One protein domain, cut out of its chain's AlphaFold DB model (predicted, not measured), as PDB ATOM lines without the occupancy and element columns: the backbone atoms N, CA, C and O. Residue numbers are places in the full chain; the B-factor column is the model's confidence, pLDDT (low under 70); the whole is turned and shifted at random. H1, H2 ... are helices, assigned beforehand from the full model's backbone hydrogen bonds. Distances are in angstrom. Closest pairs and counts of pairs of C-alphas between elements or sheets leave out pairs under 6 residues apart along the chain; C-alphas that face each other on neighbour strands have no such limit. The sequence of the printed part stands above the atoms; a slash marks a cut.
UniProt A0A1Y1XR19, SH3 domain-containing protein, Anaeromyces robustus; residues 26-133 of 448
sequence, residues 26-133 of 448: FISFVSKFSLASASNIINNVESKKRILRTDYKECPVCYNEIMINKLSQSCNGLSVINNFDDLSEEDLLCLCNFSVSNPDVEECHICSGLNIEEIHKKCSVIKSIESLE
ATOM      1  N   PHE A  26     124.822 257.807 335.404       82.31
ATOM      2  CA  PHE A  26     123.980 256.713 334.927       82.31
ATOM      3  C   PHE A  26     124.175 256.453 333.428       82.31
ATOM      4  O   PHE A  26     124.330 255.306 333.020       82.31
ATOM      5  N   ILE A  27     124.266 257.507 332.609       81.56
ATOM      6  CA  ILE A  27     124.538 257.380 331.167       81.56
ATOM      7  C   ILE A  27     125.932 256.778 330.920       81.56
ATOM      8  O   ILE A  27     126.079 255.925 330.047       81.56
ATOM      9  N   SER A  28     126.940 257.163 331.711       78.69
ATOM     10  CA  SER A  28     128.295 256.589 331.634       78.69
ATOM     11  C   SER A  28     128.335 255.111 332.045       78.69
ATOM     12  O   SER A  28     129.073 254.314 331.466       78.69
ATOM     13  N   PHE A  29     127.520 254.720 333.027       80.00
ATOM     14  CA  PHE A  29     127.440 253.329 333.466       80.00
ATOM     15  C   PHE A  29     126.717 252.453 332.435       80.00
ATOM     16  O   PHE A  29     127.208 251.380 332.090       80.00
ATOM     17  N   VAL A  30     125.603 252.939 331.877       81.81
ATOM     18  CA  VAL A  30     124.844 252.226 330.837       81.81
ATOM     19  C   VAL A  30     125.654 252.106 329.544       81.81
ATOM     20  O   VAL A  30     125.651 251.041 328.937       81.81
ATOM     21  N   SER A  31     126.409 253.132 329.138       76.00
ATOM     22  CA  SER A  31     127.236 253.046 327.925       76.00
ATOM     23  C   SER A  31     128.375 252.031 328.064       76.00
ATOM     24  O   SER A  31     128.604 251.245 327.146       76.00
ATOM     25  N   LYS A  32     129.036 251.969 329.227       77.00
ATOM     26  CA  LYS A  32     130.066 250.954 329.502       77.00
ATOM     27  C   LYS A  32     129.486 249.545 329.604       77.00
ATOM     28  O   LYS A  32     130.104 248.604 329.113       77.00
ATOM     29  N   PHE A  33     128.303 249.403 330.199       72.50
ATOM     30  CA  PHE A  33     127.626 248.115 330.301       72.50
ATOM     31  C   PHE A  33     127.180 247.602 328.924       72.50
ATOM     32  O   PHE A  33     127.445 246.449 328.595       72.50
ATOM     33  N   SER A  34     126.621 248.473 328.075       68.38
ATOM     34  CA  SER A  34     126.226 248.121 326.705       68.38
ATOM     35  C   SER A  34     127.415 247.711 325.829       68.38
ATOM     36  O   SER A  34     127.302 246.739 325.080       68.38
ATOM     37  N   LEU A  35     128.570 248.384 325.948       60.19
ATOM     38  CA  LEU A  35     129.787 247.975 325.230       60.19
ATOM     39  C   LEU A  35     130.323 246.615 325.708       60.19
ATOM     40  O   LEU A  35     130.737 245.813 324.875       60.19
ATOM     41  N   ALA A  36     130.265 246.324 327.012       56.75
ATOM     42  CA  ALA A  36     130.701 245.036 327.560       56.75
ATOM     43  C   ALA A  36     129.756 243.876 327.191       56.75
ATOM     44  O   ALA A  36     130.197 242.745 326.983       56.75
ATOM     45  N   SER A  37     128.449 244.139 327.064       57.69
ATOM     46  CA  SER A  37     127.495 243.135 326.580       57.69
ATOM     47  C   SER A  37     127.600 242.898 325.072       57.69
ATOM     48  O   SER A  37     127.453 241.763 324.626       57.69
ATOM     49  N   ALA A  38     127.908 243.932 324.280       50.31
ATOM     50  CA  ALA A  38     128.077 243.789 322.835       50.31
ATOM     51  C   ALA A  38     129.346 242.996 322.477       50.31
ATOM     52  O   ALA A  38     129.293 242.156 321.582       50.31
ATOM     53  N   SER A  39     130.454 243.176 323.210       51.25
ATOM     54  CA  SER A  39     131.676 242.383 322.993       51.25
ATOM     55  C   SER A  39     131.488 240.902 323.341       51.25
ATOM     56  O   SER A  39     132.009 240.038 322.640       51.25
ATOM     57  N   ASN A  40     130.684 240.585 324.360       50.38
ATOM     58  CA  ASN A  40     130.359 239.196 324.695       50.38
ATOM     59  C   ASN A  40     129.390 238.545 323.700       50.38
ATOM     60  O   ASN A  40     129.501 237.346 323.463       50.38
ATOM     61  N   ILE A  41     128.474 239.302 323.088       48.72
ATOM     62  CA  ILE A  41     127.554 238.764 322.071       48.72
ATOM     63  C   ILE A  41     128.272 238.558 320.729       48.72
ATOM     64  O   ILE A  41     128.060 237.529 320.097       48.72
ATOM     65  N   ILE A  42     129.171 239.464 320.321       46.78
ATOM     66  CA  ILE A  42     129.957 239.309 319.081       46.78
ATOM     67  C   ILE A  42     130.893 238.091 319.179       46.78
ATOM     68  O   ILE A  42     130.905 237.267 318.265       46.78
ATOM     69  N   ASN A  43     131.547 237.879 320.327       45.44
ATOM     70  CA  ASN A  43     132.365 236.682 320.558       45.44
ATOM     71  C   ASN A  43     131.539 235.379 320.572       45.44
ATOM     72  O   ASN A  43     132.050 234.330 320.183       45.44
ATOM     73  N   ASN A  44     130.262 235.432 320.973       43.28
ATOM     74  CA  ASN A  44     129.369 234.264 320.980       43.28
ATOM     75  C   ASN A  44     128.714 233.975 319.616       43.28
ATOM     76  O   ASN A  44     128.238 232.867 319.374       43.28
ATOM     77  N   VAL A  45     128.662 234.965 318.719       41.28
ATOM     78  CA  VAL A  45     128.173 234.794 317.342       41.28
ATOM     79  C   VAL A  45     129.304 234.319 316.421       41.28
ATOM     80  O   VAL A  45     129.059 233.475 315.560       41.28
ATOM     81  N   GLU A  46     130.552 234.750 316.644       40.25
ATOM     82  CA  GLU A  46     131.725 234.186 315.953       40.25
ATOM     83  C   GLU A  46     132.078 232.764 316.416       40.25
ATOM     84  O   GLU A  46     132.501 231.947 315.596       40.25
ATOM     85  N   SER A  47     131.843 232.412 317.687       43.66
ATOM     86  CA  SER A  47     132.055 231.040 318.179       43.66
ATOM     87  C   SER A  47     131.040 230.040 317.614       43.66
ATOM     88  O   SER A  47     131.375 228.874 317.428       43.66
ATOM     89  N   LYS A  48     129.825 230.491 317.267       39.91
ATOM     90  CA  LYS A  48     128.775 229.650 316.665       39.91
ATOM     91  C   LYS A  48     128.908 229.480 315.148       39.91
ATOM     92  O   LYS A  48     128.283 228.587 314.587       39.91
ATOM     93  N   LYS A  49     129.709 230.327 314.485       36.91
ATOM     94  CA  LYS A  49     129.981 230.258 313.037       36.91
ATOM     95  C   LYS A  49     131.284 229.531 312.689       36.91
ATOM     96  O   LYS A  49     131.509 229.230 311.521       36.91
ATOM     97  N   ARG A  50     132.102 229.172 313.686       40.06
ATOM     98  CA  ARG A  50     133.077 228.085 313.546       40.06
ATOM     99  C   ARG A  50     132.339 226.760 313.696       40.06
ATOM    100  O   ARG A  50     132.349 226.147 314.758       40.06
ATOM    101  N   ILE A  51     131.700 226.317 312.616       42.56
ATOM    102  CA  ILE A  51     131.594 224.877 312.381       42.56
ATOM    103  C   ILE A  51     133.045 224.391 312.438       42.56
ATOM    104  O   ILE A  51     133.878 224.874 311.667       42.56
ATOM    105  N   LEU A  52     133.377 223.582 313.448       42.66
ATOM    106  CA  LEU A  52     134.686 222.955 313.545       42.66
ATOM    107  C   LEU A  52     134.926 222.247 312.211       42.66
ATOM    108  O   LEU A  52     134.235 221.286 311.897       42.66
ATOM    109  N   ARG A  53     135.878 222.751 311.420       43.47
ATOM    110  CA  ARG A  53     136.514 221.960 310.371       43.47
ATOM    111  C   ARG A  53     137.322 220.898 311.108       43.47
ATOM    112  O   ARG A  53     138.483 221.131 311.430       43.47
ATOM    113  N   THR A  54     136.667 219.814 311.503       44.50
ATOM    114  CA  THR A  54     137.346 218.591 311.912       44.50
ATOM    115  C   THR A  54     138.093 218.100 310.685       44.50
ATOM    116  O   THR A  54     137.504 217.909 309.620       44.50
ATOM    117  N   ASP A  55     139.412 217.991 310.812       55.12
ATOM    118  CA  ASP A  55     140.253 217.458 309.748       55.12
ATOM    119  C   ASP A  55     139.742 216.046 309.393       55.12
ATOM    120  O   ASP A  55     139.240 215.336 310.269       55.12
ATOM    121  N   TYR A  56     139.851 215.605 308.134       56.59
ATOM    122  CA  TYR A  56     139.275 214.318 307.671       56.59
ATOM    123  C   TYR A  56     139.724 213.118 308.534       56.59
ATOM    124  O   TYR A  56     139.047 212.093 308.616       56.59
ATOM    125  N   LYS A  57     140.872 213.268 309.205       54.47
ATOM    126  CA  LYS A  57     141.493 212.297 310.115       54.47
ATOM    127  C   LYS A  57     140.806 212.169 311.476       54.47
ATOM    128  O   LYS A  57     141.024 211.172 312.154       54.47
ATOM    129  N   GLU A  58     140.012 213.153 311.888       63.97
ATOM    130  CA  GLU A  58     139.333 213.179 313.192       63.97
ATOM    131  C   GLU A  58     137.907 212.624 313.126       63.97
ATOM    132  O   GLU A  58     137.266 212.428 314.159       63.97
ATOM    133  N   CYS A  59     137.407 212.336 311.922       69.75
ATOM    134  CA  CYS A  59     136.118 211.698 311.761       69.75
ATOM    135  C   CYS A  59     136.229 210.166 311.925       69.75
ATOM    136  O   CYS A  59     136.789 209.497 311.051       69.75
ATOM    137  N   PRO A  60     135.621 209.566 312.967       60.94
ATOM    138  CA  PRO A  60     135.673 208.118 313.178       60.94
ATOM    139  C   PRO A  60     134.951 207.320 312.081       60.94
ATOM    140  O   PRO A  60     135.265 206.154 311.873       60.94
ATOM    141  N   VAL A  61     134.012 207.945 311.356       66.00
ATOM    142  CA  VAL A  61     133.290 207.327 310.229       66.00
ATOM    143  C   VAL A  61     134.165 207.259 308.967       66.00
ATOM    144  O   VAL A  61     134.079 206.301 308.207       66.00
ATOM    145  N   CYS A  62     135.060 208.233 308.770       70.44
ATOM    146  CA  CYS A  62     135.931 208.317 307.593       70.44
ATOM    147  C   CYS A  62     137.147 207.384 307.652       70.44
ATOM    148  O   CYS A  62     137.757 207.104 306.621       70.44
ATOM    149  N   TYR A  63     137.515 206.895 308.838       70.81
ATOM    150  CA  TYR A  63     138.712 206.074 309.032       70.81
ATOM    151  C   TYR A  63     138.429 204.571 308.908       70.81
ATOM    152  O   TYR A  63     138.905 203.753 309.695       70.81
ATOM    153  N   ASN A  64     137.634 204.183 307.911       82.06
ATOM    154  CA  ASN A  64     137.516 202.784 307.527       82.06
ATOM    155  C   ASN A  64     138.586 202.474 306.471       82.06
ATOM    156  O   ASN A  64     138.488 202.908 305.324       82.06
ATOM    157  N   GLU A  65     139.603 201.700 306.848       82.88
ATOM    158  CA  GLU A  65     140.710 201.310 305.963       82.88
ATOM    159  C   GLU A  65     140.212 200.661 304.657       82.88
ATOM    160  O   GLU A  65     140.758 200.903 303.581       82.88
ATOM    161  N   ILE A  66     139.107 199.909 304.715       86.19
ATOM    162  CA  ILE A  66     138.485 199.286 303.538       86.19
ATOM    163  C   ILE A  66     137.950 200.354 302.579       86.19
ATOM    164  O   ILE A  66     138.068 200.219 301.362       86.19
ATOM    165  N   MET A  67     137.365 201.422 303.115       84.94
ATOM    166  CA  MET A  67     136.788 202.516 302.342       84.94
ATOM    167  C   MET A  67     137.868 203.378 301.692       84.94
ATOM    168  O   MET A  67     137.765 203.677 300.506       84.94
ATOM    169  N   ILE A  68     138.939 203.694 302.427       84.56
ATOM    170  CA  ILE A  68     140.105 204.419 301.901       84.56
ATOM    171  C   ILE A  68     140.783 203.603 300.790       84.56
ATOM    172  O   ILE A  68     141.121 204.141 299.734       84.56
ATOM    173  N   ASN A  69     140.916 202.286 300.970       87.25
ATOM    174  CA  ASN A  69     141.465 201.400 299.942       87.25
ATOM    175  C   ASN A  69     140.566 201.333 298.697       87.25
ATOM    176  O   ASN A  69     141.064 201.411 297.578       87.25
ATOM    177  N   LYS A  70     139.240 201.263 298.860       91.06
ATOM    178  CA  LYS A  70     138.300 201.325 297.725       91.06
ATOM    179  C   LYS A  70     138.336 202.675 297.007       91.06
ATOM    180  O   LYS A  70     138.281 202.705 295.777       91.06
ATOM    181  N   LEU A  71     138.430 203.770 297.759       90.00
ATOM    182  CA  LEU A  71     138.477 205.122 297.213       90.00
ATOM    183  C   LEU A  71     139.771 205.342 296.428       90.00
ATOM    184  O   LEU A  71     139.712 205.760 295.280       90.00
ATOM    185  N   SER A  72     140.922 204.982 296.995       89.44
ATOM    186  CA  SER A  72     142.224 205.082 296.315       89.44
ATOM    187  C   SER A  72     142.348 204.169 295.089       89.44
ATOM    188  O   SER A  72     143.015 204.539 294.129       89.44
ATOM    189  N   GLN A  73     141.683 203.007 295.086       91.88
ATOM    190  CA  GLN A  73     141.596 202.141 293.903       91.88
ATOM    191  C   GLN A  73     140.694 202.718 292.804       91.88
ATOM    192  O   GLN A  73     140.951 202.488 291.625       91.88
ATOM    193  N   SER A  74     139.628 203.429 293.180       93.81
ATOM    194  CA  SER A  74     138.665 203.999 292.225       93.81
ATOM    195  C   SER A  74     139.119 205.360 291.691       93.81
ATOM    196  O   SER A  74     138.886 205.672 290.526       93.81
ATOM    197  N   CYS A  75     139.799 206.141 292.531       94.19
ATOM    198  CA  CYS A  75     140.293 207.484 292.258       94.19
ATOM    199  C   CYS A  75     141.819 207.500 292.368       94.19
ATOM    200  O   CYS A  75     142.393 207.778 293.425       94.19
ATOM    201  N   ASN A  76     142.487 207.178 291.260       87.50
ATOM    202  CA  ASN A  76     143.946 207.195 291.184       87.50
ATOM    203  C   ASN A  76     144.477 208.614 291.452       87.50
ATOM    204  O   ASN A  76     144.294 209.498 290.624       87.50
ATOM    205  N   GLY A  77     145.177 208.809 292.574       79.31
ATOM    206  CA  GLY A  77     145.817 210.085 292.936       79.31
ATOM    207  C   GLY A  77     145.279 210.734 294.213       79.31
ATOM    208  O   GLY A  77     145.953 211.577 294.802       79.31
ATOM    209  N   LEU A  78     144.139 210.264 294.722       83.69
ATOM    210  CA  LEU A  78     143.427 210.864 295.854       83.69
ATOM    211  C   LEU A  78     143.996 210.462 297.233       83.69
ATOM    212  O   LEU A  78     143.256 210.166 298.168       83.69
ATOM    213  N   SER A  79     145.321 210.353 297.372       60.34
ATOM    214  CA  SER A  79     145.915 209.712 298.557       60.34
ATOM    215  C   SER A  79     145.914 210.573 299.825       60.34
ATOM    216  O   SER A  79     146.059 210.018 300.911       60.34
ATOM    217  N   VAL A  80     145.749 211.899 299.730       61.84
ATOM    218  CA  VAL A  80     145.733 212.800 300.897       61.84
ATOM    219  C   VAL A  80     144.968 214.089 300.561       61.84
ATOM    220  O   VAL A  80     145.560 215.049 300.075       61.84
ATOM    221  N   ILE A  81     143.658 214.136 300.813       63.22
ATOM    222  CA  ILE A  81     142.900 215.394 300.719       63.22
ATOM    223  C   ILE A  81     142.985 216.095 302.072       63.22
ATOM    224  O   ILE A  81     142.388 215.637 303.042       63.22
ATOM    225  N   ASN A  82     143.720 217.204 302.134       59.19
ATOM    226  CA  ASN A  82     143.732 218.074 303.316       59.19
ATOM    227  C   ASN A  82     142.752 219.255 303.170       59.19
ATOM    228  O   ASN A  82     142.408 219.888 304.164       59.19
ATOM    229  N   ASN A  83     142.310 219.572 301.947       73.19
ATOM    230  CA  ASN A  83     141.359 220.647 301.682       73.19
ATOM    231  C   ASN A  83     140.571 220.387 300.386       73.19
ATOM    232  O   ASN A  83     141.146 219.980 299.381       73.19
ATOM    233  N   PHE A  84     139.260 220.634 300.413       70.69
ATOM    234  CA  PHE A  84     138.364 220.422 299.269       70.69
ATOM    235  C   PHE A  84     138.558 221.476 298.169       70.69
ATOM    236  O   PHE A  84     138.285 221.202 297.005       70.69
ATOM    237  N   ASP A  85     139.045 222.664 298.540       77.75
ATOM    238  CA  ASP A  85     139.320 223.756 297.597       77.75
ATOM    239  C   ASP A  85     140.519 223.458 296.677       77.75
ATOM    240  O   ASP A  85     140.663 224.093 295.636       77.75
ATOM    241  N   ASP A  86     141.356 222.480 297.044       82.25
ATOM    242  CA  ASP A  86     142.551 222.086 296.288       82.25
ATOM    243  C   ASP A  86     142.299 220.889 295.350       82.25
ATOM    244  O   ASP A  86     143.223 220.424 294.681       82.25
ATOM    245  N   LEU A  87     141.067 220.365 295.306       85.56
ATOM    246  CA  LEU A  87     140.712 219.235 294.446       85.56
ATOM    247  C   LEU A  87     140.595 219.674 292.990       85.56
ATOM    248  O   LEU A  87     139.931 220.669 292.685       85.56
ATOM    249  N   SER A  88     141.196 218.902 292.085       89.50
ATOM    250  CA  SER A  88     140.987 219.111 290.656       89.50
ATOM    251  C   SER A  88     139.549 218.748 290.256       89.50
ATOM    252  O   SER A  88     138.829 218.056 290.983       89.50
ATOM    253  N   GLU A  89     139.101 219.217 289.092       86.62
ATOM    254  CA  GLU A  89     137.772 218.869 288.574       86.62
ATOM    255  C   GLU A  89     137.642 217.352 288.346       86.62
ATOM    256  O   GLU A  89     136.580 216.778 288.597       86.62
ATOM    257  N   GLU A  90     138.734 216.682 287.960       88.81
ATOM    258  CA  GLU A  90     138.794 215.225 287.802       88.81
ATOM    259  C   GLU A  90     138.663 214.485 289.144       88.81
ATOM    260  O   GLU A  90     137.957 213.475 289.232       88.81
ATOM    261  N   ASP A  91     139.286 215.005 290.204       90.88
ATOM    262  CA  ASP A  91     139.185 214.451 291.557       90.88
ATOM    263  C   ASP A  91     137.762 214.598 292.115       90.88
ATOM    264  O   ASP A  91     137.200 213.653 292.682       90.88
ATOM    265  N   LEU A  92     137.147 215.767 291.903       89.12
ATOM    266  CA  LEU A  92     135.752 216.027 292.262       89.12
ATOM    267  C   LEU A  92     134.800 215.094 291.514       89.12
ATOM    268  O   LEU A  92     133.911 214.505 292.131       89.12
ATOM    269  N   LEU A  93     135.001 214.913 290.208       90.75
ATOM    270  CA  LEU A  93     134.211 213.990 289.397       90.75
ATOM    271  C   LEU A  93     134.335 212.547 289.910       90.75
ATOM    272  O   LEU A  93     133.326 211.843 290.040       90.75
ATOM    273  N   CYS A  94     135.548 212.111 290.250       93.81
ATOM    274  CA  CYS A  94     135.757 210.774 290.789       93.81
ATOM    275  C   CYS A  94     135.051 210.583 292.140       93.81
ATOM    276  O   CYS A  94     134.328 209.599 292.323       93.81
ATOM    277  N   LEU A  95     135.169 211.558 293.049       91.44
ATOM    278  CA  LEU A  95     134.449 211.568 294.327       91.44
ATOM    279  C   LEU A  95     132.927 211.512 294.136       91.44
ATOM    280  O   LEU A  95     132.248 210.750 294.826       91.44
ATOM    281  N   CYS A  96     132.389 212.265 293.172       92.94
ATOM    282  CA  CYS A  96     130.963 212.270 292.837       92.94
ATOM    283  C   CYS A  96     130.462 210.910 292.327       92.94
ATOM    284  O   CYS A  96     129.336 210.511 292.622       92.94
ATOM    285  N   ASN A  97     131.268 210.193 291.544       92.69
ATOM    286  CA  ASN A  97     130.901 208.865 291.048       92.69
ATOM    287  C   ASN A  97     131.050 207.790 292.135       92.69
ATOM    288  O   ASN A  97     130.232 206.867 292.226       92.69
ATOM    289  N   PHE A  98     132.054 207.940 293.001       93.38
ATOM    290  CA  PHE A  98     132.287 207.039 294.121       93.38
ATOM    291  C   PHE A  98     131.192 207.139 295.193       93.38
ATOM    292  O   PHE A  98     130.744 206.099 295.683       93.38
ATOM    293  N   SER A  99     130.715 208.350 295.510       91.06
ATOM    294  CA  SER A  99     129.653 208.576 296.504       91.06
ATOM    295  C   SER A  99     128.303 207.996 296.077       91.06
ATOM    296  O   SER A  99     127.605 207.405 296.893       91.06
ATOM    297  N   VAL A 100     127.969 208.046 294.781       90.00
ATOM    298  CA  VAL A 100     126.755 207.400 294.237       90.00
ATOM    299  C   VAL A 100     126.783 205.882 294.436       90.00
ATOM    300  O   VAL A 100     125.738 205.264 294.634       90.00
ATOM    301  N   SER A 101     127.971 205.275 294.389       92.00
ATOM    302  CA  SER A 101     128.139 203.824 294.532       92.00
ATOM    303  C   SER A 101     128.301 203.373 295.988       92.00
ATOM    304  O   SER A 101     128.190 202.179 296.265       92.00
ATOM    305  N   ASN A 102     128.579 204.296 296.917       92.25
ATOM    306  CA  ASN A 102     128.890 203.996 298.315       92.25
ATOM    307  C   ASN A 102     128.243 205.053 299.239       92.25
ATOM    308  O   ASN A 102     128.880 206.068 299.524       92.25
ATOM    309  N   PRO A 103     127.013 204.829 299.739       87.44
ATOM    310  CA  PRO A 103     126.304 205.805 300.576       87.44
ATOM    311  C   PRO A 103     127.030 206.117 301.895       87.44
ATOM    312  O   PRO A 103     126.920 207.225 302.404       87.44
ATOM    313  N   ASP A 104     127.856 205.198 302.404       86.31
ATOM    314  CA  ASP A 104     128.675 205.411 303.610       86.31
ATOM    315  C   ASP A 104     129.657 206.597 303.459       86.31
ATOM    316  O   ASP A 104     130.102 207.193 304.441       86.31
ATOM    317  N   VAL A 105     129.991 206.974 302.215       86.88
ATOM    318  CA  VAL A 105     130.805 208.161 301.893       86.88
ATOM    319  C   VAL A 105     130.086 209.436 302.293       86.88
ATOM    320  O   VAL A 105     130.721 210.355 302.802       86.88
ATOM    321  N   GLU A 106     128.770 209.485 302.143       85.25
ATOM    322  CA  GLU A 106     127.978 210.654 302.508       85.25
ATOM    323  C   GLU A 106     128.069 210.937 304.016       85.25
ATOM    324  O   GLU A 106     128.319 212.076 304.415       85.25
ATOM    325  N   GLU A 107     128.009 209.896 304.857       84.69
ATOM    326  CA  GLU A 107     128.181 210.029 306.313       84.69
ATOM    327  C   GLU A 107     129.575 210.557 306.691       84.69
ATOM    328  O   GLU A 107     129.712 211.393 307.590       84.69
ATOM    329  N   CYS A 108     130.611 210.126 305.970       85.25
ATOM    330  CA  CYS A 108     131.963 210.651 306.142       85.25
ATOM    331  C   CYS A 108     132.052 212.144 305.760       85.25
ATOM    332  O   CYS A 108     132.622 212.944 306.508       85.25
ATOM    333  N   HIS A 109     131.426 212.555 304.653       83.06
ATOM    334  CA  HIS A 109     131.423 213.957 304.221       83.06
ATOM    335  C   HIS A 109     130.731 214.863 305.256       83.06
ATOM    336  O   HIS A 109     131.292 215.898 305.626       83.06
ATOM    337  N   ILE A 110     129.588 214.441 305.816       83.06
ATOM    338  CA  ILE A 110     128.915 215.155 306.925       83.06
ATOM    339  C   ILE A 110     129.872 215.349 308.098       83.06
ATOM    340  O   ILE A 110     129.979 216.434 308.669       83.06
ATOM    341  N   CYS A 111     130.565 214.279 308.463       79.06
ATOM    342  CA  CYS A 111     131.426 214.236 309.629       79.06
ATOM    343  C   CYS A 111     132.708 215.080 309.469       79.06
ATOM    344  O   CYS A 111     133.208 215.628 310.450       79.06
ATOM    345  N   SER A 112     133.190 215.277 308.237       78.62
ATOM    346  CA  SER A 112     134.230 216.275 307.910       78.62
ATOM    347  C   SER A 112     133.725 217.730 307.872       78.62
ATOM    348  O   SER A 112     134.483 218.652 307.571       78.62
ATOM    349  N   GLY A 113     132.438 217.961 308.159       80.19
ATOM    350  CA  GLY A 113     131.825 219.289 308.126       80.19
ATOM    351  C   GLY A 113     131.576 219.820 306.712       80.19
ATOM    352  O   GLY A 113     131.409 221.031 306.541       80.19
ATOM    353  N   LEU A 114     131.555 218.947 305.700       82.31
ATOM    354  CA  LEU A 114     131.222 219.336 304.335       82.31
ATOM    355  C   LEU A 114     129.707 219.454 304.171       82.31
ATOM    356  O   LEU A 114     128.935 218.630 304.664       82.31
ATOM    357  N   ASN A 115     129.275 220.476 303.434       86.69
ATOM    358  CA  ASN A 115     127.876 220.615 303.063       86.69
ATOM    359  C   ASN A 115     127.562 219.664 301.897       86.69
ATOM    360  O   ASN A 115     127.966 219.910 300.758       86.69
ATOM    361  N   ILE A 116     126.830 218.585 302.182       87.38
ATOM    362  CA  ILE A 116     126.412 217.595 301.180       87.38
ATOM    363  C   ILE A 116     125.646 218.247 300.023       87.38
ATOM    364  O   ILE A 116     125.851 217.883 298.866       87.38
ATOM    365  N   GLU A 117     124.803 219.246 300.298       91.12
ATOM    366  CA  GLU A 117     124.032 219.933 299.257       91.12
ATOM    367  C   GLU A 117     124.951 220.667 298.275       91.12
ATOM    368  O   GLU A 117     124.708 220.658 297.067       91.12
ATOM    369  N   GLU A 118     126.045 221.256 298.770       88.56
ATOM    370  CA  GLU A 118     127.045 221.916 297.929       88.56
ATOM    371  C   GLU A 118     127.795 220.901 297.059       88.56
ATOM    372  O   GLU A 118     128.004 221.146 295.868       88.56
ATOM    373  N   ILE A 119     128.139 219.737 297.622       86.00
ATOM    374  CA  ILE A 119     128.769 218.641 296.878       86.00
ATOM    375  C   ILE A 119     127.823 218.134 295.790       86.00
ATOM    376  O   ILE A 119     128.219 218.082 294.629       86.00
ATOM    377  N   HIS A 120     126.560 217.839 296.108       89.62
ATOM    378  CA  HIS A 120     125.583 217.414 295.102       89.62
ATOM    379  C   HIS A 120     125.366 218.468 294.023       89.62
ATOM    380  O   HIS A 120     125.277 218.117 292.845       89.62
ATOM    381  N   LYS A 121     125.329 219.753 294.396       93.38
ATOM    382  CA  LYS A 121     125.239 220.854 293.434       93.38
ATOM    383  C   LYS A 121     126.442 220.836 292.488       93.38
ATOM    384  O   LYS A 121     126.230 220.805 291.276       93.38
ATOM    385  N   LYS A 122     127.676 220.760 293.003       88.88
ATOM    386  CA  LYS A 122     128.899 220.658 292.177       88.88
ATOM    387  C   LYS A 122     128.883 219.403 291.293       88.88
ATOM    388  O   LYS A 122     129.079 219.515 290.087       88.88
ATOM    389  N   CYS A 123     128.522 218.244 291.841       91.44
ATOM    390  CA  CYS A 123     128.394 216.997 291.082       91.44
ATOM    391  C   CYS A 123     127.348 217.084 289.959       91.44
ATOM    392  O   CYS A 123     127.553 216.532 288.879       91.44
ATOM    393  N   SER A 124     126.219 217.763 290.191       92.75
ATOM    394  CA  SER A 124     125.164 217.924 289.180       92.75
ATOM    395  C   SER A 124     125.613 218.796 288.004       92.75
ATOM    396  O   SER A 124     125.317 218.469 286.855       92.75
ATOM    397  N   VAL A 125     126.389 219.852 288.280       93.50
ATOM    398  CA  VAL A 125     126.972 220.722 287.250       93.50
ATOM    399  C   VAL A 125     127.972 219.933 286.409       93.50
ATOM    400  O   VAL A 125     127.848 219.927 285.187       93.50
ATOM    401  N   ILE A 126     128.885 219.191 287.042       87.69
ATOM    402  CA  ILE A 126     129.888 218.387 286.328       87.69
ATOM    403  C   ILE A 126     129.214 217.334 285.427       87.69
ATOM    404  O   ILE A 126     129.528 217.249 284.241       87.69
ATOM    405  N   LYS A 127     128.208 216.604 285.931       88.56
ATOM    406  CA  LYS A 127     127.460 215.614 285.126       88.56
ATOM    407  C   LYS A 127     126.742 216.233 283.927       88.56
ATOM    408  O   LYS A 127     126.631 215.599 282.879       88.56
ATOM    409  N   SER A 128     126.242 217.462 284.069       91.38
ATOM    410  CA  SER A 128     125.614 218.164 282.945       91.38
ATOM    411  C   SER A 128     126.625 218.497 281.842       91.38
ATOM    412  O   SER A 128     126.285 218.393 280.666       91.38
ATOM    413  N   ILE A 129     127.877 218.796 282.203       85.94
ATOM    414  CA  ILE A 129     128.960 219.079 281.253       85.94
ATOM    415  C   ILE A 129     129.383 217.800 280.521       85.94
ATOM    416  O   ILE A 129     129.421 217.800 279.293       85.94
ATOM    417  N   GLU A 130     129.584 216.683 281.231       86.50
ATOM    418  CA  GLU A 130     129.912 215.392 280.595       86.50
ATOM    419  C   GLU A 130     128.842 214.952 279.586       86.50
ATOM    420  O   GLU A 130     129.148 214.433 278.510       86.50
ATOM    421  N   SER A 131     127.566 215.197 279.905       85.88
ATOM    422  CA  SER A 131     126.462 214.865 278.999       85.88
ATOM    423  C   SER A 131     126.473 215.681 277.699       85.88
ATOM    424  O   SER A 131     125.944 215.214 276.690       85.88
ATOM    425  N   LEU A 132     127.098 216.865 277.705       86.25
ATOM    426  CA  LEU A 132     127.249 217.732 276.534       86.25
ATOM    427  C   LEU A 132     128.486 217.370 275.703       86.25
ATOM    428  O   LEU A 132     128.441 217.467 274.476       86.25
ATOM    429  N   GLU A 133     129.567 216.898 276.328       80.31
ATOM    430  CA  GLU A 133     130.776 216.459 275.610       80.31
ATOM    431  C   GLU A 133     130.559 215.167 274.807       80.31
ATOM    432  O   GLU A 133     131.177 214.974 273.759       80.31
TER     433      GLU A 133
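What this domain is: This is residues 26 to 133 of the 448 residues of the protein "SH3 domain-containing protein" of Anaeromyces robustus (UniProt A0A1Y1XR19). One long helix, H1, sticks out like a handle from a small, compact head that holds the four shorter helices H2, H3, H4 and H5 with two long links. In the head H5 crosses H3 at nearly a right angle, H4 makes a corner with each of them, and H2 meets H3 through few contacts. The printed part has 108 residues with five named helices, in the order H1 to H5, and no named strand; its class is all helix. The whole is extended, with a radius of gyration of the C-alphas of 20.9 A, and spans 70 by 36 by 22 A, the handle making the length.

How they stand to each other: Start at Phe 26, where H1, residues 26 to 49, begins; residues 26 to 50 stand free, and H1 touches no helix. Next look at H2, residues 65 to 74, and H3, residues 89 to 101: they only just touch, with 3 pairs of C-alphas within 8 A, H3 using residues 94 to 98 alone. Their closest C-alphas, of Leu 71 and Phe 98, are 7.2 A apart, and they run opposite ways at a steep tilt of 56 degrees. H3 and H4, residues 104 to 111, touch only at the corner, and only just, with 3 pairs within 8 A; the closest C-alphas, of Ser 99 and Val 105, are 5.5 A apart. H2 and H4 are only just apart, with 8.2 A between their closest C-alphas. H4 and H5, residues 116 to 133, also touch only at the corner, and only just, with 3 pairs within 8 A; the closest C-alphas, of Ile 110 and Ile 116, are 6.7 A apart. H3 is the hub, and it touches H5 too, with the C-alphas of Cys 96 and Cys 123 closest at 5.7 A; they are about perpendicular at 71 degrees, only just past steep. In H2, H4 and H5 every O i to N i+4 pair is within hydrogen-bond range; in H1 it is 19 of 20 and in H3 7 of 9.

Where its parts are: Find C-alpha 26 at (123.980, 256.713, 334.927); from there H1 runs 34.9 A to C-alpha 49 at (129.981, 230.258, 313.037). H2 spans 14.1 A from Glu 65 to Ser 74, H3 18.8 A from Glu 89 to Ser 101, and H4 11.0 A from Asp 104 to Cys 111. H5 covers 26.0 A from Ile 116 to C-alpha 133 at (130.776, 216.459, 275.610).

The domain as a whole: The C-alphas of Phe 26 and Glu 133, the two farthest apart, are 72.0 A apart. Without residues 26 to 50 the body spans 39 by 29 by 23 A. The printed part has no cut; the links H1 to H2 and H2 to H3 are long, and the other two are tight. Look at the B-factor column for pLDDT: its mean over the printed part is 75.8, and it falls under 70 in residues 34 to 61 and 79 to 82 of this model.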